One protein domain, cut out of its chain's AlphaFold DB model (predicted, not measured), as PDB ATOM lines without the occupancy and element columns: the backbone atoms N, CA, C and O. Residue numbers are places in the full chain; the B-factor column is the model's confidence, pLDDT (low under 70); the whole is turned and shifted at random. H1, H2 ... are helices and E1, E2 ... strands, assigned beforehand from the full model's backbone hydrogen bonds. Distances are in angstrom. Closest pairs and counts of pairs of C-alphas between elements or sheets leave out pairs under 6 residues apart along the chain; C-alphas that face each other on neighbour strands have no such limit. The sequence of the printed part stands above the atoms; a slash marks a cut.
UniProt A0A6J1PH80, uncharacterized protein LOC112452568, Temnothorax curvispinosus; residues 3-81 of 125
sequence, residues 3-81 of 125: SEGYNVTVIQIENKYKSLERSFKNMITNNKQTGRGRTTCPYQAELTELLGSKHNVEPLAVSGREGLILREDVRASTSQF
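AT A GLANCE: This is residues 3 to 81 of the 125 residues of the protein "uncharacterized protein LOC112452568" of Temnothorax curvispinosus (UniProt A0A6J1PH80). A small two-strand hairpin, E1 and E2, and a short helix H3 that turns off from its base form one end of a drawn-out, loosely joined model; the other end is one long helix, H1, with the short helix H2 crosswise beside its middle. After H1 the chain folds back along it through residues 34 to 43 to reach H2, then runs on through residues 52 to 60 to the hairpin, while residues 3 to 19 and 76 to 81 stick out as two arms. The printed part has 79 residues, with three named helices and two named strands in the order H1, H2, E1, E2, H3; the sheet, E1 - E2, is antiparallel and the class is mostly helix. The whole is loose, with a radius of gyration of the C-alphas of 16.6 A, and elongated, spanning 52 by 32 by 21 A.

IN THESE COORDINATES: E1 is residues 61 to 64, 10.0 A long, and begins with C-alpha 61 at (54.006, 55.320, 47.212). E2 is residues 67 to 70, 9.7 A long. H3 is residues 72 to 81, 14.9 A long, and ends with C-alpha 81 at (47.313, 71.695, 42.607). H2 is residues 44 to 51, 10.0 A long. H1 is residues 10 to 33, 34.6 A long, and begins with C-alpha 10 at (32.907, 29.102, 55.483).

HOW THE PARTS SIT: E1 and E2 form a hairpin over a tight link of 2 residues; they are antiparallel, with 163 degrees between their directions. The C-alphas of Ala 61 and Leu 70 face each other at 4.4 A. N 62 and O 69 are within hydrogen-bond range at 2.8 A, as are N 64 and O 67 at 3.0 A. A tight link of 1 residue joins E2 to H3. H3 touches no helix and is apart from E1. H1 is apart from E1, E2 and H3. H2 is apart from E2 and H3. H1, with residues 21 to 24 alone, only just touches H2, with 3 pairs of C-alphas within 8 A; the closest C-alphas are those of Phe 24 and Gln 44, 7.1 A apart. Their lines are about perpendicular, at 76 degrees. Every O i to N i+4 pair is within hydrogen-bond range in H1 and H2, and 5 of 6 are in H3.

THE WHOLE: The C-alphas farthest apart are those of Asn 7 and Phe 81, 53.3 A. Residues 3 to 19, 32 to 37, 63 to 68 and 76 to 81 stand free; the body without them spans 29 by 20 by 14 A. The printed part has no cut and no long link. The mean pLDDT of the printed part is 90.6, and residues 80 to 81 are under 70.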
ATOM      1  N   SER A   3      21.572  29.375  51.433       91.31
ATOM      2  CA  SER A   3      20.243  29.778  50.928       91.31
ATOM      3  C   SER A   3      20.076  29.557  49.423       91.31
ATOM      4  O   SER A   3      19.001  29.194  48.967       91.31
ATOM      5  N   GLU A   4      21.167  29.722  48.675       93.06
ATOM      6  CA  GLU A   4      21.222  29.578  47.218       93.06
ATOM      7  C   GLU A   4      21.501  28.125  46.782       93.06
ATOM      8  O   GLU A   4      21.800  27.869  45.620       93.06
ATOM      9  N   GLY A   5      21.476  27.163  47.715       94.88
ATOM     10  CA  GLY A   5      21.700  25.741  47.433       94.88
ATOM     11  C   GLY A   5      23.168  25.303  47.344       94.88
ATOM     12  O   GLY A   5      23.434  24.143  47.030       94.88
ATOM     13  N   TYR A   6      24.141  26.172  47.645       93.69
ATOM     14  CA  TYR A   6      25.554  25.779  47.664       93.69
ATOM     15  C   TYR A   6      25.930  25.090  48.979       93.69
ATOM     16  O   TYR A   6      25.859  25.686  50.058       93.69
ATOM     17  N   ASN A   7      26.410  23.849  48.878       93.75
ATOM     18  CA  ASN A   7      26.899  23.070  50.014       93.75
ATOM     19  C   ASN A   7      28.414  23.263  50.192       93.75
ATOM     20  O   ASN A   7      29.226  22.433  49.791       93.75
ATOM     21  N   VAL A   8      28.790  24.424  50.728       94.38
ATOM     22  CA  VAL A   8      30.183  24.797  51.004       94.38
ATOM     23  C   VAL A   8      30.326  25.331  52.423       94.38
ATOM     24  O   VAL A   8      29.413  25.959  52.968       94.38
ATOM     25  N   THR A   9      31.482  25.089  53.032       95.56
ATOM     26  CA  THR A   9      31.811  25.601  54.363       95.56
ATOM     27  C   THR A   9      32.400  27.007  54.281       95.56
ATOM     28  O   THR A   9      32.969  27.407  53.263       95.56
ATOM     29  N   VAL A  10      32.321  27.754  55.383       94.88
ATOM     30  CA  VAL A  10      32.907  29.102  55.483       94.88
ATOM     31  C   VAL A  10      34.405  29.078  55.165       94.88
ATOM     32  O   VAL A  10      34.881  29.884  54.372       94.88
ATOM     33  N   ILE A  11      35.131  28.079  55.676       96.75
ATOM     34  CA  ILE A  11      36.574  27.912  55.441       96.75
ATOM     35  C   ILE A  11      36.880  27.729  53.947       96.75
ATOM     36  O   ILE A  11      37.852  28.282  53.435       96.75
ATOM     37  N   GLN A  12      36.057  26.969  53.220       96.12
ATOM     38  CA  GLN A  12      36.237  26.780  51.778       96.12
ATOM     39  C   GLN A  12      36.042  28.088  51.010       96.12
ATOM     40  O   GLN A  12      36.825  28.384  50.105       96.12
ATOM     41  N   ILE A  13      35.038  28.881  51.392       95.56
ATOM     42  CA  ILE A  13      34.776  30.195  50.796       95.56
ATOM     43  C   ILE A  13      35.955  31.134  51.059       95.56
ATOM     44  O   ILE A  13      36.490  31.724  50.120       95.56
ATOM     45  N   GLU A  14      36.409  31.233  52.308       97.12
ATOM     46  CA  GLU A  14      37.549  32.074  52.677       97.12
ATOM     47  C   GLU A  14      38.816  31.690  51.916       97.12
ATOM     48  O   GLU A  14      39.507  32.551  51.371       97.12
ATOM     49  N   ASN A  15      39.128  30.395  51.851       97.94
ATOM     50  CA  ASN A  15      40.306  29.910  51.140       97.94
ATOM     51  C   ASN A  15      40.215  30.219  49.647       97.94
ATOM     52  O   ASN A  15      41.184  30.702  49.062       97.94
ATOM     53  N   LYS A  16      39.040  30.011  49.041       96.19
ATOM     54  CA  LYS A  16      38.805  30.357  47.638       96.19
ATOM     55  C   LYS A  16      39.025  31.846  47.392       96.19
ATOM     56  O   LYS A  16      39.706  32.201  46.431       96.19
ATOM     57  N   TYR A  17      38.497  32.699  48.265       95.69
ATOM     58  CA  TYR A  17      38.672  34.143  48.171       95.69
ATOM     59  C   TYR A  17      40.148  34.550  48.302       95.69
ATOM     60  O   TYR A  17      40.661  35.264  47.443       95.69
ATOM     61  N   LYS A  18      40.880  34.014  49.290       96.25
ATOM     62  CA  LYS A  18      42.328  34.255  49.464       96.25
ATOM     63  C   LYS A  18      43.139  33.836  48.233       96.25
ATOM     64  O   LYS A  18      44.081  34.527  47.841       96.25
ATOM     65  N   SER A  19      42.791  32.711  47.607       96.81
ATOM     66  CA  SER A  19      43.430  32.264  46.364       96.81
ATOM     67  C   SER A  19      43.159  33.213  45.196       96.81
ATOM     68  O   SER A  19      44.088  33.512  44.443       96.81
ATOM     69  N   LEU A  20      41.924  33.709  45.056       96.19
ATOM     70  CA  LEU A  20      41.565  34.696  44.033       96.19
ATOM     71  C   LEU A  20      42.313  36.016  44.246       96.19
ATOM     72  O   LEU A  20      42.943  36.511  43.314       96.19
ATOM     73  N   GLU A  21      42.337  36.530  45.477       95.38
ATOM     74  CA  GLU A  21      43.070  37.750  45.829       95.38
ATOM     75  C   GLU A  21      44.566  37.620  45.495       95.38
ATOM     76  O   GLU A  21      45.152  38.512  44.879       95.38
ATOM     77  N   ARG A  22      45.190  36.489  45.846       95.62
ATOM     78  CA  ARG A  22      46.598  36.225  45.518       95.62
ATOM     79  C   ARG A  22      46.835  36.177  44.010       95.62
ATOM     80  O   ARG A  22      47.797  36.772  43.530       95.62
ATOM     81  N   SER A  23      45.988  35.461  43.271       95.62
ATOM     82  CA  SER A  23      46.110  35.347  41.814       95.62
ATOM     83  C   SER A  23      46.003  36.715  41.140       95.62
ATOM     84  O   SER A  23      46.814  37.018  40.265       95.62
ATOM     85  N   PHE A  24      45.072  37.553  41.599       95.88
ATOM     86  CA  PHE A  24      44.900  38.917  41.116       95.88
ATOM     87  C   PHE A  24      46.141  39.780  41.374       95.88
ATOM     88  O   PHE A  24      46.688  40.357  40.436       95.88
ATOM     89  N   LYS A  25      46.658  39.806  42.610       94.25
ATOM     90  CA  LYS A  25      47.874  40.571  42.948       94.25
ATOM     91  C   LYS A  25      49.077  40.136  42.113       94.25
ATOM     92  O   LYS A  25      49.760  40.976  41.538       94.25
ATOM     93  N   ASN A  26      49.295  38.828  41.982       93.69
ATOM     94  CA  ASN A  26      50.394  38.289  41.181       93.69
ATOM     95  C   ASN A  26      50.278  38.681  39.703       93.69
ATOM     96  O   ASN A  26      51.281  39.007  39.073       93.69
ATOM     97  N   MET A  27      49.061  38.660  39.154       94.31
ATOM     98  CA  MET A  27      48.795  39.094  37.787       94.31
ATOM     99  C   MET A  27      49.136  40.579  37.599       94.31
ATOM    100  O   MET A  27      49.851  40.918  36.658       94.31
ATOM    101  N   ILE A  28      48.674  41.454  38.500       92.62
ATOM    102  CA  ILE A  28      48.963  42.895  38.446       92.62
ATOM    103  C   ILE A  28      50.472  43.149  38.509       92.62
ATOM    104  O   ILE A  28      51.004  43.847  37.647       92.62
ATOM    105  N   THR A  29      51.173  42.548  39.473       91.00
ATOM    106  CA  THR A  29      52.625  42.718  39.625       91.00
ATOM    107  C   THR A  29      53.383  42.226  38.396       91.00
ATOM    108  O   THR A  29      54.222  42.956  37.874       91.00
ATOM    109  N   ASN A  30      53.065  41.032  37.885       92.56
ATOM    110  CA  ASN A  30      53.737  40.484  36.707       92.56
ATOM    111  C   ASN A  30      53.558  41.379  35.477       92.56
ATOM    112  O   ASN A  30      54.530  41.679  34.792       92.56
ATOM    113  N   ASN A  31      52.329  41.837  35.227       92.06
ATOM    114  CA  ASN A  31      52.015  42.654  34.057       92.06
ATOM    115  C   ASN A  31      52.597  44.074  34.142       92.06
ATOM    116  O   ASN A  31      52.804  44.699  33.105       92.06
ATOM    117  N   LYS A  32      52.857  44.590  35.352       87.69
ATOM    118  CA  LYS A  32      53.552  45.871  35.560       87.69
ATOM    119  C   LYS A  32      55.066  45.735  35.444       87.69
ATOM    120  O   LYS A  32      55.716  46.599  34.868       87.69
ATOM    121  N   GLN A  33      55.625  44.665  36.003       86.69
ATOM    122  CA  GLN A  33      57.070  44.458  36.050       86.69
ATOM    123  C   GLN A  33      57.625  43.950  34.718       86.69
ATOM    124  O   GLN A  33      58.742  44.301  34.338       86.69
ATOM    125  N   THR A  34      56.876  43.101  34.015       85.38
ATOM    126  CA  THR A  34      57.333  42.456  32.787       85.38
ATOM    127  C   THR A  34      56.310  42.649  31.669       85.38
ATOM    128  O   THR A  34      55.120  42.391  31.823       85.38
ATOM    129  N   GLY A  35      56.783  43.088  30.502       78.12
ATOM    130  CA  GLY A  35      55.956  43.166  29.293       78.12
ATOM    131  C   GLY A  35      55.821  41.832  28.545       78.12
ATOM    132  O   GLY A  35      55.127  41.767  27.532       78.12
ATOM    133  N   ARG A  36      56.501  40.764  28.989       85.62
ATOM    134  CA  ARG A  36      56.491  39.445  28.331       85.62
ATOM    135  C   ARG A  36      55.550  38.502  29.071       85.62
ATOM    136  O   ARG A  36      55.622  38.385  30.282       85.62
ATOM    137  N   GLY A  37      54.717  37.773  28.329       85.50
ATOM    138  CA  GLY A  37      53.838  36.759  28.922       85.50
ATOM    139  C   GLY A  37      52.766  37.369  29.823       85.50
ATOM    140  O   GLY A  37      52.696  37.050  31.008       85.50
ATOM    141  N   ARG A  38      51.936  38.254  29.253       89.25
ATOM    142  CA  ARG A  38      50.829  38.889  29.973       89.25
ATOM    143  C   ARG A  38      49.922  37.826  30.586       89.25
ATOM    144  O   ARG A  38      49.377  36.985  29.874       89.25
ATOM    145  N   THR A  39      49.772  37.875  31.903       90.69
ATOM    146  CA  THR A  39      48.923  36.952  32.651       90.69
ATOM    147  C   THR A  39      47.527  37.532  32.804       90.69
ATOM    148  O   THR A  39      47.341  38.748  32.882       90.69
ATOM    149  N   THR A  40      46.536  36.652  32.845       91.19
ATOM    150  CA  THR A  40      45.130  36.986  33.094       91.19
ATOM    151  C   THR A  40      44.634  36.163  34.274       91.19
ATOM    152  O   THR A  40      45.040  35.008  34.422       91.19
ATOM    153  N   CYS A  41      43.742  36.716  35.094       92.19
ATOM    154  CA  CYS A  41      43.074  35.970  36.157       92.19
ATOM    155  C   CYS A  41      41.573  35.823  35.861       92.19
ATOM    156  O   CYS A  41      40.976  36.707  35.241       92.19
ATOM    157  N   PRO A  42      40.936  34.728  36.305       93.12
ATOM    158  CA  PRO A  42      39.482  34.633  36.293       93.12
ATOM    159  C   PRO A  42      38.855  35.783  37.086       93.12
ATOM    160  O   PRO A  42      39.399  36.179  38.118       93.12
ATOM    161  N   TYR A  43      37.708  36.279  36.618       95.19
ATOM    162  CA  TYR A  43      36.951  37.361  37.262       95.19
ATOM    163  C   TYR A  43      37.763  38.650  37.460       95.19
ATOM    164  O   TYR A  43      37.653  39.335  38.476       95.19
ATOM    165  N   GLN A  44      38.664  38.953  36.518       93.31
ATOM    166  CA  GLN A  44      39.535  40.121  36.609       93.31
ATOM    167  C   GLN A  44      38.743  41.420  36.779       93.31
ATOM    168  O   GLN A  44      39.168  42.274  37.553       93.31
ATOM    169  N   ALA A  45      37.642  41.597  36.045       94.75
ATOM    170  CA  ALA A  45      36.886  42.847  36.057       94.75
ATOM    171  C   ALA A  45      36.272  43.093  37.441       94.75
ATOM    172  O   ALA A  45      36.486  44.138  38.048       94.75
ATOM    173  N   GLU A  46      35.626  42.068  37.982       96.38
ATOM    174  CA  GLU A  46      34.979  42.057  39.287       96.38
ATOM    175  C   GLU A  46      36.010  42.223  40.411       96.38
ATOM    176  O   GLU A  46      35.829  43.007  41.339       96.38
ATOM    177  N   LEU A  47      37.151  41.532  40.320       95.06
ATOM    178  CA  LEU A  47      38.237  41.685  41.290       95.06
ATOM    179  C   LEU A  47      38.899  43.064  41.205       95.06
ATOM    180  O   LEU A  47      39.349  43.580  42.226       95.06
ATOM    181  N   THR A  48      38.934  43.687  40.026       94.44
ATOM    182  CA  THR A  48      39.427  45.061  39.867       94.44
ATOM    183  C   THR A  48      38.492  46.056  40.543       94.44
ATOM    184  O   THR A  48      38.968  46.939  41.247       94.44
ATOM    185  N   GLU A  49      37.181  45.882  40.400       94.62
ATOM    186  CA  GLU A  49      36.183  46.705  41.085       94.62
ATOM    187  C   GLU A  49      36.285  46.571  42.614       94.62
ATOM    188  O   GLU A  49      36.303  47.568  43.334       94.62
ATOM    189  N   LEU A  50      36.435  45.343  43.118       93.31
ATOM    190  CA  LEU A  50      36.464  45.063  44.558       93.31
ATOM    191  C   LEU A  50      37.808  45.374  45.240       93.31
ATOM    192  O   LEU A  50      37.842  45.685  46.436       93.31
ATOM    193  N   LEU A  51      38.930  45.210  44.530       92.69
ATOM    194  CA  LEU A  51      40.282  45.249  45.108       92.69
ATOM    195  C   LEU A  51      41.203  46.295  44.477       92.69
ATOM    196  O   LEU A  51      42.215  46.634  45.085       92.69
ATOM    197  N   GLY A  52      40.901  46.809  43.284       87.75
ATOM    198  CA  GLY A  52      41.808  47.672  42.519       87.75
ATOM    199  C   GLY A  52      42.121  49.011  43.189       87.75
ATOM    200  O   GLY A  52      43.205  49.560  42.995       87.75
ATOM    201  N   SER A  53      41.218  49.520  44.026       86.06
ATOM    202  CA  SER A  53      41.420  50.746  44.808       86.06
ATOM    203  C   SER A  53      42.211  50.525  46.102       86.06
ATOM    204  O   SER A  53      42.624  51.493  46.739       86.06
ATOM    205  N   LYS A  54      42.453  49.273  46.514       90.88
ATOM    206  CA  LYS A  54      43.110  48.978  47.790       90.88
ATOM    207  C   LYS A  54      44.626  49.137  47.711       90.88
ATOM    208  O   LYS A  54      45.289  48.587  46.832       90.88
ATOM    209  N   HIS A  55      45.186  49.753  48.752       87.25
ATOM    210  CA  HIS A  55      46.634  49.920  48.917       87.25
ATOM    211  C   HIS A  55      47.402  48.587  49.029       87.25
ATOM    212  O   HIS A  55      48.608  48.537  48.811       87.25
ATOM    213  N   ASN A  56      46.715  47.490  49.378       85.75
ATOM    214  CA  ASN A  56      47.311  46.157  49.484       85.75
ATOM    215  C   ASN A  56      47.475  45.440  48.124       85.75
ATOM    216  O   ASN A  56      48.037  44.342  48.088       85.75
ATOM    217  N   VAL A  57      46.939  46.014  47.040       89.00
ATOM    218  CA  VAL A  57      47.150  45.589  45.647       89.00
ATOM    219  C   VAL A  57      48.182  46.491  44.985       89.00
ATOM    220  O   VAL A  57      49.101  45.997  44.335       89.00
ATOM    221  N   GLU A  58      48.042  47.803  45.164       88.19
ATOM    222  CA  GLU A  58      48.987  48.794  44.668       88.19
ATOM    223  C   GLU A  58      49.201  49.885  45.726       88.19
ATOM    224  O   GLU A  58      48.249  50.588  46.068       88.19
ATOM    225  N   PRO A  59      50.423  50.035  46.260       90.75
ATOM    226  CA  PRO A  59      50.710  51.054  47.259       90.75
ATOM    227  C   PRO A  59      50.630  52.460  46.653       90.75
ATOM    228  O   PRO A  59      50.933  52.663  45.480       90.75
ATOM    229  N   LEU A  60      50.272  53.442  47.483       91.31
ATOM    230  CA  LEU A  60      50.212  54.855  47.084       91.31
ATOM    231  C   LEU A  60      51.595  55.422  46.738       91.31
ATOM    232  O   LEU A  60      51.718  56.293  45.882       91.31
ATOM    233  N   ALA A  61      52.626  54.930  47.424       91.56
ATOM    234  CA  ALA A  61      54.006  55.320  47.212       91.56
ATOM    235  C   ALA A  61      54.946  54.153  47.530       91.56
ATOM    236  O   ALA A  61      54.713  53.393  48.473       91.56
ATOM    237  N   VAL A  62      56.030  54.036  46.769       91.94
ATOM    238  CA  VAL A  62      57.135  53.106  47.013       91.94
ATOM    239  C   VAL A  62      58.424  53.911  47.080       91.94
ATOM    240  O   VAL A  62      58.763  54.616  46.137       91.94
ATOM    241  N   SER A  63      59.143  53.802  48.197       93.81
ATOM    242  CA  SER A  63      60.471  54.398  48.364       93.81
ATOM    243  C   SER A  63      61.549  53.347  48.132       93.81
ATOM    244  O   SER A  63      61.453  52.237  48.661       93.81
ATOM    245  N   GLY A  64      62.578  53.678  47.355       92.81
ATOM    246  CA  GLY A  64      63.703  52.786  47.095       92.81
ATOM    247  C   GLY A  64      64.915  53.510  46.518       92.81
ATOM    248  O   GLY A  64      65.046  54.725  46.624       92.81
ATOM    249  N   ARG A  65      65.814  52.749  45.879       93.62
ATOM    250  CA  ARG A  65      67.016  53.294  45.222       93.62
ATOM    251  C   ARG A  65      66.682  54.356  44.172       93.62
ATOM    252  O   ARG A  65      67.407  55.333  44.049       93.62
ATOM    253  N   GLU A  66      65.583  54.153  43.458       89.06
ATOM    254  CA  GLU A  66      65.103  55.042  42.395       89.06
ATOM    255  C   GLU A  66      64.309  56.247  42.944       89.06
ATOM    256  O   GLU A  66      63.626  56.941  42.196       89.06
ATOM    257  N   GLY A  67      64.373  56.496  44.258       92.81
ATOM    258  CA  GLY A  67      63.643  57.567  44.928       92.81
ATOM    259  C   GLY A  67      62.211  57.185  45.305       92.81
ATOM    260  O   GLY A  67      61.902  56.014  45.540       92.81
ATOM    261  N   LEU A  68      61.349  58.201  45.418       91.88
ATOM    262  CA  LEU A  68      59.926  58.042  45.719       91.88
ATOM    263  C   LEU A  68      59.127  57.874  44.424       91.88
ATOM    264  O   LEU A  68      59.028  58.793  43.616       91.88
ATOM    265  N   ILE A  69      58.516  56.706  44.258       91.19
ATOM    266  CA  ILE A  69      57.610  56.390  43.155       91.19
ATOM    267  C   ILE A  69      56.185  56.507  43.684       91.19
ATOM    268  O   ILE A  69      55.781  55.718  44.535       91.19
ATOM    269  N   LEU A  70      55.427  57.485  43.190       92.00
ATOM    270  CA  LEU A  70      54.011  57.652  43.521       92.00
ATOM    271  C   LEU A  70      53.129  56.856  42.559       92.00
ATOM    272  O   LEU A  70      53.464  56.684  41.385       92.00
ATOM    273  N   ARG A  71      51.975  56.414  43.054       89.88
ATOM    274  CA  ARG A  71      50.904  55.859  42.230       89.88
ATOM    275  C   ARG A  71      50.354  56.932  41.284       89.88
ATOM    276  O   ARG A  71      50.321  58.113  41.628       89.88
ATOM    277  N   GLU A  72      49.943  56.521  40.087       87.56
ATOM    278  CA  GLU A  72      49.566  57.441  39.003       87.56
ATOM    279  C   GLU A  72      48.381  58.355  39.359       87.56
ATOM    280  O   GLU A  72      48.411  59.546  39.076       87.56
ATOM    281  N   ASP A  73      47.365  57.824  40.038       87.00
ATOM    282  CA  ASP A  73      46.191  58.568  40.518       87.00
ATOM    283  C   ASP A  73      46.563  59.663  41.532       87.00
ATOM    284  O   ASP A  73      46.088  60.801  41.443       87.00
ATOM    285  N   VAL A  74      47.465  59.348  42.463       87.19
ATOM    286  CA  VAL A  74      48.007  60.295  43.443       87.19
ATOM    287  C   VAL A  74      48.847  61.356  42.740       87.19
ATOM    288  O   VAL A  74      48.656  62.547  42.974       87.19
ATOM    289  N   ARG A  75      49.738  60.941  41.832       88.75
ATOM    290  CA  ARG A  75      50.606  61.847  41.070       88.75
ATOM    291  C   ARG A  75      49.798  62.828  40.218       88.75
ATOM    292  O   ARG A  75      50.099  64.023  40.224       88.75
ATOM    293  N   ALA A  76      48.768  62.343  39.527       84.69
ATOM    294  CA  ALA A  76      47.867  63.166  38.729       84.69
ATOM    295  C   ALA A  76      47.144  64.203  39.602       84.69
ATOM    296  O   ALA A  76      47.147  65.390  39.269       84.69
ATOM    297  N   SER A  77      46.636  63.779  40.762       82.50
ATOM    298  CA  SER A  77      45.965  64.668  41.716       82.50
ATOM    299  C   SER A  77      46.904  65.764  42.229       82.50
ATOM    300  O   SER A  77      46.537  66.932  42.229       82.50
ATOM    301  N   THR A  78      48.146  65.431  42.601       76.44
ATOM    302  CA  THR A  78      49.135  66.421  43.066       76.44
ATOM    303  C   THR A  78      49.495  67.439  41.983       76.44
ATOM    304  O   THR A  78      49.624  68.624  42.280       76.44
ATOM    305  N   SER A  79      49.615  67.011  40.721       70.62
ATOM    306  CA  SER A  79      49.970  67.911  39.613       70.62
ATOM    307  C   SER A  79      48.911  68.984  39.323       70.62
ATOM    308  O   SER A  79      49.259  70.081  38.898       70.62
ATOM    309  N   GLN A  80      47.634  68.718  39.614       60.03
ATOM    310  CA  GLN A  80      46.540  69.678  39.416       60.03
ATOM    311  C   GLN A  80      46.532  70.818  40.442       60.03
ATOM    312  O   GLN A  80      45.990  71.881  40.156       60.03
ATOM    313  N   PHE A  81      47.169  70.637  41.602       59.47
ATOM    314  CA  PHE A  81      47.313  71.695  42.607       59.47
ATOM    315  C   PHE A  81      48.527  72.603  42.360       59.47
ATOM    316  O   PHE A  81      48.616  73.670  42.960       59.47
TER     317      PHE A  81